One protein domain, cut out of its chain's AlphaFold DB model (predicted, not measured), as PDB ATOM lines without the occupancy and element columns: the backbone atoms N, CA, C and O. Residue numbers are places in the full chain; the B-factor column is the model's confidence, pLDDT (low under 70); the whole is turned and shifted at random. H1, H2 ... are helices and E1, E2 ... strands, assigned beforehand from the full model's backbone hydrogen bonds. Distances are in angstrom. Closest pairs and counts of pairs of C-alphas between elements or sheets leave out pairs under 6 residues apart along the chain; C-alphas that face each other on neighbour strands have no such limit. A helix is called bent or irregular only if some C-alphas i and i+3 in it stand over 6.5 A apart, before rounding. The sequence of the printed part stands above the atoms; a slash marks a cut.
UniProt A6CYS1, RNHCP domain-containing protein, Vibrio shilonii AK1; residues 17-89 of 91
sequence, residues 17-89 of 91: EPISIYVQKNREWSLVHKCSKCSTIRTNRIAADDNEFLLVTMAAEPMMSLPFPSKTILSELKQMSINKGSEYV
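Overview. This is residues 17 to 89 of the 91 residues of the protein "RNHCP domain-containing protein" of Vibrio shilonii AK1 (UniProt A6CYS1). A small, twisted sheet of three antiparallel strands, E1, E2 and E3, has one helix, H1, crossing one of its faces, while its other face is bare; beyond them a second, longer helix, H2, sticks out as a free arm. Residues 63 to 89, of which 70 to 87 belong to H2, make this arm, and it gives the whole much of its length. The printed part has 73 residues with three named strands and two named helices, in the order E1 E2 E3 H1 H2 along the chain; the sheet runs E1, E2, E3, and the class is mixed, helices and strands. The whole is only just extended, close to loose, with a radius of gyration of the C-alphas of 17.2 A, and it is elongated, spanning 52 by 28 by 22 A.

Arrangement. The printed part begins with E1, residues 17 to 23, an edge strand of the sheet. A tight link of 5 residues joins it to E2, residues 29 to 35, the inner strand, and the two form a hairpin. They are antiparallel, with 150 degrees between their directions; the C-alphas of Pro 18 and His 33 face each other at 4.3 A, and N 19 and O 32, at 2.8 A, and N 30 and O 22, at 2.8 A, are within hydrogen-bond range. Another tight link of 5 residues leads to E3, residues 41 to 45, the other edge strand, which forms a second hairpin with E2. These two are also antiparallel at 150 degrees, with N 31 and O 44 at 2.8 A and N 42 and O 33 at 2.9 A. Together E1, E2 and E3 make a meander, each strand the antiparallel neighbour of the one before. The sheet is only just strongly twisted, its C-alphas lying up to 4.3 A off their best plane. H1, residues 52 to 64, is on the sheet at a height over the sheet of 9.5 A. It lies over E1 and, only just, over E2, on which 3 of its C-alphas fall. It runs across the strands, at 80 degrees to E1 on the local plane. The closest C-alphas of H1 and E1 are those of Ala 59 and Ile 21, 6.6 A apart. H2, residues 70 to 87, is not on the sheet, and it is apart from E1, E2, E3 and H1. In H2 every O i to N i+4 pair is within hydrogen-bond range; in H1 it is 7 of 9.

Along the chain. E1 begins at C-alpha 17, at (35.600, -29.405, -33.393), and is 18.1 A long from first to last C-alpha. E2 measures 19.6 A and E3 13.8 A. H1 begins at C-alpha 52, at (26.872, -36.555, -21.062), and measures 18.1 A; it is only just irregular, with C-alphas 59 and 62 lying 6.6 A apart. H2, the longest helix, measures 26.2 A and ends at C-alpha 87, at (-9.815, -37.502, -32.640).

Size, cuts and confidence. The C-alphas of Lys 37 and Val 89, the two farthest apart, are 56.7 A from each other. Residues 48 to 54, of which 52 to 54 belong to H1, also stand free; without the free stretches the body has 39 residues and spans 30 by 21 by 16 A. The printed part has no cut and no long link: E3 to H1 is short, with 6 residues, and H1 to H2 is tight, with 5. The mean pLDDT of the printed part is 88.4, and residues 85 to 89 are under 70.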
ATOM      1  N   GLU A  17      36.508 -30.052 -34.337       93.38
ATOM      2  CA  GLU A  17      35.600 -29.405 -33.393       93.38
ATOM      3  C   GLU A  17      34.228 -30.076 -33.467       93.38
ATOM      4  O   GLU A  17      33.720 -30.262 -34.579       93.38
ATOM      5  N   PRO A  18      33.616 -30.457 -32.335       93.94
ATOM      6  CA  PRO A  18      32.243 -30.931 -32.333       93.94
ATOM      7  C   PRO A  18      31.311 -29.737 -32.577       93.94
ATOM      8  O   PRO A  18      31.377 -28.732 -31.878       93.94
ATOM      9  N   ILE A  19      30.458 -29.837 -33.593       95.12
ATOM     10  CA  ILE A  19      29.593 -28.734 -34.038       95.12
ATOM     11  C   ILE A  19      28.100 -29.059 -33.965       95.12
ATOM     12  O   ILE A  19      27.280 -28.159 -34.115       95.12
ATOM     13  N   SER A  20      27.725 -30.333 -33.817       95.31
ATOM     14  CA  SER A  20      26.320 -30.738 -33.735       95.31
ATOM     15  C   SER A  20      26.164 -32.185 -33.265       95.31
ATOM     16  O   SER A  20      27.119 -32.965 -33.269       95.31
ATOM     17  N   ILE A  21      24.927 -32.559 -32.945       95.38
ATOM     18  CA  ILE A  21      24.490 -33.932 -32.689       95.38
ATOM     19  C   ILE A  21      23.554 -34.365 -33.817       95.38
ATOM     20  O   ILE A  21      22.663 -33.627 -34.234       95.38
ATOM     21  N   TYR A  22      23.740 -35.591 -34.291       94.12
ATOM     22  CA  TYR A  22      22.863 -36.260 -35.241       94.12
ATOM     23  C   TYR A  22      22.249 -37.502 -34.592       94.12
ATOM     24  O   TYR A  22      22.969 -38.366 -34.092       94.12
ATOM     25  N   VAL A  23      20.920 -37.608 -34.637       94.06
ATOM     26  CA  VAL A  23      20.187 -38.797 -34.184       94.06
ATOM     27  C   VAL A  23      19.994 -39.744 -35.366       94.06
ATOM     28  O   VAL A  23      19.341 -39.412 -36.353       94.06
ATOM     29  N   GLN A  24      20.574 -40.937 -35.270       90.94
ATOM     30  CA  GLN A  24      20.480 -41.983 -36.281       90.94
ATOM     31  C   GLN A  24      19.088 -42.636 -36.301       90.94
ATOM     32  O   GLN A  24      18.291 -42.505 -35.372       90.94
ATOM     33  N   LYS A  25      18.799 -43.422 -37.350       91.44
ATOM     34  CA  LYS A  25      17.507 -44.121 -37.516       91.44
ATOM     35  C   LYS A  25      17.143 -45.039 -36.342       91.44
ATOM     36  O   LYS A  25      15.970 -45.191 -36.030       91.44
ATOM     37  N   ASN A  26      18.137 -45.641 -35.693       92.25
ATOM     38  CA  ASN A  26      17.973 -46.506 -34.523       92.25
ATOM     39  C   ASN A  26      17.978 -45.736 -33.190       92.25
ATOM     40  O   ASN A  26      18.110 -46.357 -32.144       92.25
ATOM     41  N   ARG A  27      17.831 -44.404 -33.223       89.56
ATOM     42  CA  ARG A  27      17.873 -43.496 -32.063       89.56
ATOM     43  C   ARG A  27      19.235 -43.371 -31.381       89.56
ATOM     44  O   ARG A  27      19.337 -42.655 -30.392       89.56
ATOM     45  N   GLU A  28      20.281 -43.986 -31.927       91.94
ATOM     46  CA  GLU A  28      21.653 -43.753 -31.481       91.94
ATOM     47  C   GLU A  28      22.096 -42.341 -31.846       91.94
ATOM     48  O   GLU A  28      21.759 -41.824 -32.912       91.94
ATOM     49  N   TRP A  29      22.882 -41.723 -30.977       94.25
ATOM     50  CA  TRP A  29      23.405 -40.387 -31.215       94.25
ATOM     51  C   TRP A  29      24.826 -40.459 -31.777       94.25
ATOM     52  O   TRP A  29      25.629 -41.329 -31.430       94.25
ATOM     53  N   SER A  30      25.130 -39.512 -32.656       95.06
ATOM     54  CA  SER A  30      26.458 -39.299 -33.216       95.06
ATOM     55  C   SER A  30      26.844 -37.834 -33.108       95.06
ATOM     56  O   SER A  30      26.042 -36.953 -33.413       95.06
ATOM     57  N   LEU A  31      28.100 -37.570 -32.764       94.19
ATOM     58  CA  LEU A  31      28.683 -36.237 -32.813       94.19
ATOM     59  C   LEU A  31      29.150 -35.904 -34.229       94.19
ATOM     60  O   LEU A  31      29.941 -36.633 -34.840       94.19
ATOM     61  N   VAL A  32      28.692 -34.765 -34.732       94.69
ATOM     62  CA  VAL A  32      29.160 -34.156 -35.974       94.69
ATOM     63  C   VAL A  32      30.354 -33.275 -35.646       94.69
ATOM     64  O   VAL A  32      30.250 -32.341 -34.858       94.69
ATOM     65  N   HIS A  33      31.480 -33.549 -36.289       94.19
ATOM     66  CA  HIS A  33      32.707 -32.790 -36.146       94.19
ATOM     67  C   HIS A  33      33.062 -32.087 -37.449       94.19
ATOM     68  O   HIS A  33      32.944 -32.680 -38.526       94.19
ATOM     69  N   LYS A  34      33.580 -30.865 -37.353       94.44
ATOM     70  CA  LYS A  34      34.145 -30.110 -38.472       94.44
ATOM     71  C   LYS A  34      35.615 -29.828 -38.202       94.44
ATOM     72  O   LYS A  34      35.991 -29.373 -37.130       94.44
ATOM     73  N   CYS A  35      36.461 -30.091 -39.191       94.06
ATOM     74  CA  CYS A  35      37.860 -29.701 -39.110       94.06
ATOM     75  C   CYS A  35      37.974 -28.175 -39.177       94.06
ATOM     76  O   CYS A  35      37.563 -27.581 -40.177       94.06
ATOM     77  N   SER A  36      38.596 -27.552 -38.179       94.38
ATOM     78  CA  SER A  36      38.767 -26.094 -38.126       94.38
ATOM     79  C   SER A  36      39.665 -25.534 -39.239       94.38
ATOM     80  O   SER A  36      39.585 -24.358 -39.574       94.38
ATOM     81  N   LYS A  37      40.494 -26.383 -39.866       93.88
ATOM     82  CA  LYS A  37      41.450 -25.984 -40.913       93.88
ATOM     83  C   LYS A  37      40.956 -26.239 -42.337       93.88
ATOM     84  O   LYS A  37      41.017 -25.344 -43.170       93.88
ATOM     85  N   CYS A  38      40.488 -27.453 -42.645       93.62
ATOM     86  CA  CYS A  38      40.047 -27.815 -44.003       93.62
ATOM     87  C   CYS A  38      38.524 -27.927 -44.160       93.62
ATOM     88  O   CYS A  38      38.053 -28.316 -45.224       93.62
ATOM     89  N   SER A  39      37.746 -27.647 -43.109       94.25
ATOM     90  CA  SER A  39      36.276 -27.725 -43.103       94.25
ATOM     91  C   SER A  39      35.668 -29.100 -43.424       94.25
ATOM     92  O   SER A  39      34.458 -29.200 -43.606       94.25
ATOM     93  N   THR A  40      36.461 -30.179 -43.453       93.38
ATOM     94  CA  THR A  40      35.930 -31.544 -43.608       93.38
ATOM     95  C   THR A  40      35.000 -31.894 -42.450       93.38
ATOM     96  O   THR A  40      35.366 -31.698 -41.292       93.38
ATOM     97  N   ILE A  41      33.833 -32.462 -42.765       94.00
ATOM     98  CA  ILE A  41      32.834 -32.892 -41.783       94.00
ATOM     99  C   ILE A  41      32.880 -34.414 -41.620       94.00
ATOM    100  O   ILE A  41      32.966 -35.157 -42.601       94.00
ATOM    101  N   ARG A  42      32.835 -34.888 -40.374       91.75
ATOM    102  CA  ARG A  42      32.793 -36.313 -40.013       91.75
ATOM    103  C   ARG A  42      31.824 -36.543 -38.866       91.75
ATOM    104  O   ARG A  42      31.672 -35.689 -38.008       91.75
ATOM    105  N   THR A  43      31.221 -37.722 -38.825       92.56
ATOM    106  CA  THR A  43      30.358 -38.148 -37.721       92.56
ATOM    107  C   THR A  43      31.010 -39.297 -36.972       92.56
ATOM    108  O   THR A  43      31.494 -40.229 -37.616       92.56
ATOM    109  N   ASN A  44      30.991 -39.255 -35.643       90.00
ATOM    110  CA  ASN A  44      31.402 -40.370 -34.793       90.00
ATOM    111  C   ASN A  44      30.240 -40.770 -33.881       90.00
ATOM    112  O   ASN A  44      29.524 -39.890 -33.407       90.00
ATOM    113  N   ARG A  45      30.041 -42.070 -33.655       91.94
ATOM    114  CA  ARG A  45      29.056 -42.538 -32.671       91.94
ATOM    115  C   ARG A  45      29.531 -42.120 -31.280       91.94
ATOM    116  O   ARG A  45      30.736 -42.109 -31.037       91.94
ATOM    117  N   ILE A  46      28.589 -41.778 -30.408       92.12
ATOM    118  CA  ILE A  46      28.895 -41.474 -29.008       92.12
ATOM    119  C   ILE A  46      29.469 -42.721 -28.328       92.12
ATOM    120  O   ILE A  46      28.953 -43.829 -28.504       92.12
ATOM    121  N   ALA A  47      30.564 -42.540 -27.597       88.75
ATOM    122  CA  ALA A  47      31.212 -43.561 -26.792       88.75
ATOM    123  C   ALA A  47      30.673 -43.547 -25.353       88.75
ATOM    124  O   ALA A  47      30.067 -42.578 -24.904       88.75
ATOM    125  N   ALA A  48      30.890 -44.637 -24.616       89.00
ATOM    126  CA  ALA A  48      30.401 -44.763 -23.240       89.00
ATOM    127  C   ALA A  48      31.094 -43.804 -22.249       89.00
ATOM    128  O   ALA A  48      30.592 -43.600 -21.151       89.00
ATOM    129  N   ASP A  49      32.249 -43.253 -22.621       91.38
ATOM    130  CA  ASP A  49      33.057 -42.315 -21.842       91.38
ATOM    131  C   ASP A  49      32.951 -40.858 -22.331       91.38
ATOM    132  O   ASP A  49      33.640 -39.981 -21.804       91.38
ATOM    133  N   ASP A  50      32.083 -40.573 -23.309       91.94
ATOM    134  CA  ASP A  50      31.780 -39.196 -23.695       91.94
ATOM    135  C   ASP A  50      31.045 -38.458 -22.563       91.94
ATOM    136  O   ASP A  50      30.237 -39.017 -21.822       91.94
ATOM    137  N   ASN A  51      31.303 -37.155 -22.435       94.38
ATOM    138  CA  ASN A  51      30.699 -36.347 -21.381       94.38
ATOM    139  C   ASN A  51      29.220 -36.043 -21.681       94.38
ATOM    140  O   ASN A  51      28.899 -35.195 -22.517       94.38
ATOM    141  N   GLU A  52      28.327 -36.686 -20.934       94.69
ATOM    142  CA  GLU A  52      26.872 -36.555 -21.062       94.69
ATOM    143  C   GLU A  52      26.374 -35.108 -20.933       94.69
ATOM    144  O   GLU A  52      25.505 -34.683 -21.695       94.69
ATOM    145  N   PHE A  53      26.949 -34.311 -20.026       96.12
ATOM    146  CA  PHE A  53      26.533 -32.919 -19.838       96.12
ATOM    147  C   PHE A  53      26.831 -32.063 -21.067       96.12
ATOM    148  O   PHE A  53      26.003 -31.234 -21.454       96.12
ATOM    149  N   LEU A  54      27.980 -32.269 -21.716       94.75
ATOM    150  CA  LEU A  54      28.324 -31.544 -22.941       94.75
ATOM    151  C   LEU A  54      27.413 -31.943 -24.107       94.75
ATOM    152  O   LEU A  54      26.999 -31.081 -24.882       94.75
ATOM    153  N   LEU A  55      27.045 -33.223 -24.199       94.56
ATOM    154  CA  LEU A  55      26.102 -33.720 -25.202       94.56
ATOM    155  C   LEU A  55      24.711 -33.097 -25.030       94.56
ATOM    156  O   LEU A  55      24.138 -32.570 -25.982       94.56
ATOM    157  N   VAL A  56      24.181 -33.106 -23.805       94.75
ATOM    158  CA  VAL A  56      22.887 -32.484 -23.493       94.75
ATOM    159  C   VAL A  56      22.924 -30.986 -23.782       94.75
ATOM    160  O   VAL A  56      21.998 -30.465 -24.399       94.75
ATOM    161  N   THR A  57      24.005 -30.304 -23.400       95.25
ATOM    162  CA  THR A  57      24.179 -28.866 -23.650       95.25
ATOM    163  C   THR A  57      24.133 -28.560 -25.147       95.25
ATOM    164  O   THR A  57      23.345 -27.718 -25.571       95.25
ATOM    165  N   MET A  58      24.880 -29.307 -25.966       94.50
ATOM    166  CA  MET A  58      24.905 -29.126 -27.422       94.50
ATOM    167  C   MET A  58      23.534 -29.343 -28.077       94.50
ATOM    168  O   MET A  58      23.196 -28.669 -29.048       94.50
ATOM    169  N   ALA A  59      22.733 -30.276 -27.556       94.25
ATOM    170  CA  ALA A  59      21.367 -30.490 -28.026       94.25
ATOM    171  C   ALA A  59      20.400 -29.388 -27.550       94.25
ATOM    172  O   ALA A  59      19.486 -29.005 -28.282       94.25
ATOM    173  N   ALA A  60      20.587 -28.883 -26.330       94.50
ATOM    174  CA  ALA A  60      19.686 -27.931 -25.688       94.50
ATOM    175  C   ALA A  60      19.889 -26.483 -26.159       94.50
ATOM    176  O   ALA A  60      18.906 -25.773 -26.362       94.50
ATOM    177  N   GLU A  61      21.129 -26.038 -26.371       92.31
ATOM    178  CA  GLU A  61      21.440 -24.675 -26.824       92.31
ATOM    179  C   GLU A  61      20.623 -24.209 -28.046       92.31
ATOM    180  O   GLU A  61      19.981 -23.153 -27.956       92.31
ATOM    181  N   PRO A  62      20.546 -24.965 -29.165       91.25
ATOM    182  CA  PRO A  62      19.751 -24.544 -30.319       91.25
ATOM    183  C   PRO A  62      18.246 -24.516 -30.025       91.25
ATOM    184  O   PRO A  62      17.522 -23.735 -30.636       91.25
ATOM    185  N   MET A  63      17.763 -25.328 -29.080       88.88
ATOM    186  CA  MET A  63      16.362 -25.307 -28.641       88.88
ATOM    187  C   MET A  63      16.038 -24.081 -27.783       88.88
ATOM    188  O   MET A  63      14.910 -23.595 -27.816       88.88
ATOM    189  N   MET A  64      17.014 -23.566 -27.035       90.38
ATOM    190  CA  MET A  64      16.853 -22.371 -26.203       90.38
ATOM    191  C   MET A  64      17.031 -21.069 -26.996       90.38
ATOM    192  O   MET A  64      16.459 -20.047 -26.622       90.38
ATOM    193  N   SER A  65      17.773 -21.109 -28.105       88.75
ATOM    194  CA  SER A  65      18.111 -19.939 -28.930       88.75
ATOM    195  C   SER A  65      17.554 -20.058 -30.350       88.75
ATOM    196  O   SER A  65      18.288 -19.986 -31.336       88.75
ATOM    197  N   LEU A  66      16.241 -20.278 -30.463       88.88
ATOM    198  CA  LEU A  66      15.587 -20.491 -31.755       88.88
ATOM    199  C   LEU A  66      15.718 -19.252 -32.662       88.88
ATOM    200  O   LEU A  66      15.413 -18.141 -32.224       88.88
ATOM    201  N   PRO A  67      16.075 -19.418 -33.950       88.00
ATOM    202  CA  PRO A  67      16.238 -18.307 -34.893       88.00
ATOM    203  C   PRO A  67      14.900 -17.763 -35.428       88.00
ATOM    204  O   PRO A  67      14.870 -17.038 -36.421       88.00
ATOM    205  N   PHE A  68      13.780 -18.136 -34.812       85.50
ATOM    206  CA  PHE A  68      12.427 -17.808 -35.247       85.50
ATOM    207  C   PHE A  68      11.496 -17.572 -34.043       85.50
ATOM    208  O   PHE A  68      11.815 -17.999 -32.929       85.50
ATOM    209  N   PRO A  69      10.330 -16.917 -34.235       85.62
ATOM    210  CA  PRO A  69       9.394 -16.625 -33.150       85.62
ATOM    211  C   PRO A  69       8.843 -17.900 -32.491       85.62
ATOM    212  O   PRO A  69       7.902 -18.528 -32.979       85.62
ATOM    213  N   SER A  70       9.410 -18.275 -31.345       83.69
ATOM    214  CA  SER A  70       9.074 -19.521 -30.645       83.69
ATOM    215  C   SER A  70       7.619 -19.571 -30.176       83.69
ATOM    216  O   SER A  70       6.981 -20.615 -30.261       83.69
ATOM    217  N   LYS A  71       7.053 -18.439 -29.736       83.06
ATOM    218  CA  LYS A  71       5.676 -18.370 -29.216       83.06
ATOM    219  C   LYS A  71       4.632 -18.833 -30.234       83.06
ATOM    220  O   LYS A  71       3.738 -19.591 -29.866       83.06
ATOM    221  N   THR A  72       4.756 -18.400 -31.487       86.88
ATOM    222  CA  THR A  72       3.811 -18.754 -32.555       86.88
ATOM    223  C   THR A  72       3.842 -20.255 -32.814       86.88
ATOM    224  O   THR A  72       2.820 -20.922 -32.679       86.88
ATOM    225  N   ILE A  73       5.032 -20.813 -33.043       85.25
ATOM    226  CA  ILE A  73       5.204 -22.246 -33.311       85.25
ATOM    227  C   ILE A  73       4.740 -23.095 -32.124       85.25
ATOM    228  O   ILE A  73       4.052 -24.096 -32.305       85.25
ATOM    229  N   LEU A  74       5.054 -22.689 -30.890       85.31
ATOM    230  CA  LEU A  74       4.590 -23.398 -29.696       85.31
ATOM    231  C   LEU A  74       3.059 -23.391 -29.585       85.31
ATOM    232  O   LEU A  74       2.474 -24.401 -29.193       85.31
ATOM    233  N   SER A  75       2.402 -22.282 -29.940       87.25
ATOM    234  CA  SER A  75       0.936 -22.201 -29.940       87.25
ATOM    235  C   SER A  75       0.301 -23.115 -30.994       87.25
ATOM    236  O   SER A  75      -0.657 -23.823 -30.689       87.25
ATOM    237  N   GLU A  76       0.893 -23.187 -32.188       87.56
ATOM    238  CA  GLU A  76       0.452 -24.075 -33.265       87.56
ATOM    239  C   GLU A  76       0.628 -25.549 -32.880       87.56
ATOM    240  O   GLU A  76      -0.324 -26.325 -32.951       87.56
ATOM    241  N   LEU A  77       1.805 -25.932 -32.370       85.88
ATOM    242  CA  LEU A  77       2.080 -27.296 -31.901       85.88
ATOM    243  C   LEU A  77       1.125 -27.727 -30.779       85.88
ATOM    244  O   LEU A  77       0.675 -28.879 -30.744       85.88
ATOM    245  N   LYS A  78       0.778 -26.800 -29.876       86.62
ATOM    246  CA  LYS A  78      -0.202 -27.039 -28.812       86.62
ATOM    247  C   LYS A  78      -1.592 -27.297 -29.393       86.62
ATOM    248  O   LYS A  78      -2.230 -28.271 -28.999       86.62
ATOM    249  N   GLN A  79      -2.038 -26.483 -30.351       89.44
ATOM    250  CA  GLN A  79      -3.334 -26.669 -31.006       89.44
ATOM    251  C   GLN A  79      -3.400 -27.998 -31.772       89.44
ATOM    252  O   GLN A  79      -4.385 -28.724 -31.659       89.44
ATOM    253  N   MET A  80      -2.335 -28.366 -32.493       86.50
ATOM    254  CA  MET A  80      -2.254 -29.645 -33.208       86.50
ATOM    255  C   MET A  80      -2.332 -30.850 -32.261       86.50
ATOM    256  O   MET A  80      -3.002 -31.833 -32.572       86.50
ATOM    257  N   SER A  81      -1.676 -30.773 -31.100       83.88
ATOM    258  CA  SER A  81      -1.716 -31.835 -30.084       83.88
ATOM    259  C   SER A  81      -3.115 -32.012 -29.486       83.88
ATOM    260  O   SER A  81      -3.567 -33.141 -29.311       83.88
ATOM    261  N   ILE A  82      -3.823 -30.908 -29.220       82.12
ATOM    262  CA  ILE A  82      -5.206 -30.924 -28.716       82.12
ATOM    263  C   ILE A  82      -6.153 -31.537 -29.752       82.12
ATOM    264  O   ILE A  82      -6.958 -32.403 -29.414       82.12
ATOM    265  N   ASN A  83      -6.025 -31.133 -31.017       78.88
ATOM    266  CA  ASN A  83      -6.888 -31.622 -32.089       78.88
ATOM    267  C   ASN A  83      -6.713 -33.133 -32.319       78.88
ATOM    268  O   ASN A  83      -7.708 -33.838 -32.436       78.88
ATOM    269  N   LYS A  84      -5.473 -33.649 -32.285       72.19
ATOM    270  CA  LYS A  84      -5.218 -35.100 -32.328       72.19
ATOM    271  C   LYS A  84      -5.805 -35.831 -31.122       72.19
ATOM    272  O   LYS A  84      -6.373 -36.899 -31.286       72.19
ATOM    273  N   GLY A  85      -5.695 -35.264 -29.919       60.16
ATOM    274  CA  GLY A  85      -6.290 -35.846 -28.712       60.16
ATOM    275  C   GLY A  85      -7.817 -35.962 -28.785       60.16
ATOM    276  O   GLY A  85      -8.369 -36.931 -28.283       60.16
ATOM    277  N   SER A  86      -8.490 -35.017 -29.448       58.81
ATOM    278  CA  SER A  86      -9.945 -35.054 -29.659       58.81
ATOM    279  C   SER A  86     -10.392 -36.111 -30.674       58.81
ATOM    280  O   SER A  86     -11.536 -36.552 -30.608       58.81
ATOM    281  N   GLU A  87      -9.526 -36.499 -31.608       56.00
ATOM    282  CA  GLU A  87      -9.815 -37.502 -32.640       56.00
ATOM    283  C   GLU A  87      -9.827 -38.927 -32.050       56.00
ATOM    284  O   GLU A  87     -10.656 -39.740 -32.435       56.00
ATOM    285  N   TYR A  88      -9.004 -39.195 -31.025       53.16
ATOM    286  CA  TYR A  88      -8.963 -40.476 -30.293       53.16
ATOM    287  C   TYR A  88     -10.071 -40.666 -29.236       53.16
ATOM    288  O   TYR A  88     -10.145 -41.729 -28.633       53.16
ATOM    289  N   VAL A  89     -10.895 -39.650 -28.952       53.06
ATOM    290  CA  VAL A  89     -11.990 -39.732 -27.953       53.06
ATOM    291  C   VAL A  89     -13.348 -40.024 -28.617       53.06
ATOM    292  O   VAL A  89     -14.348 -40.208 -27.930       53.06
TER     293      VAL A  89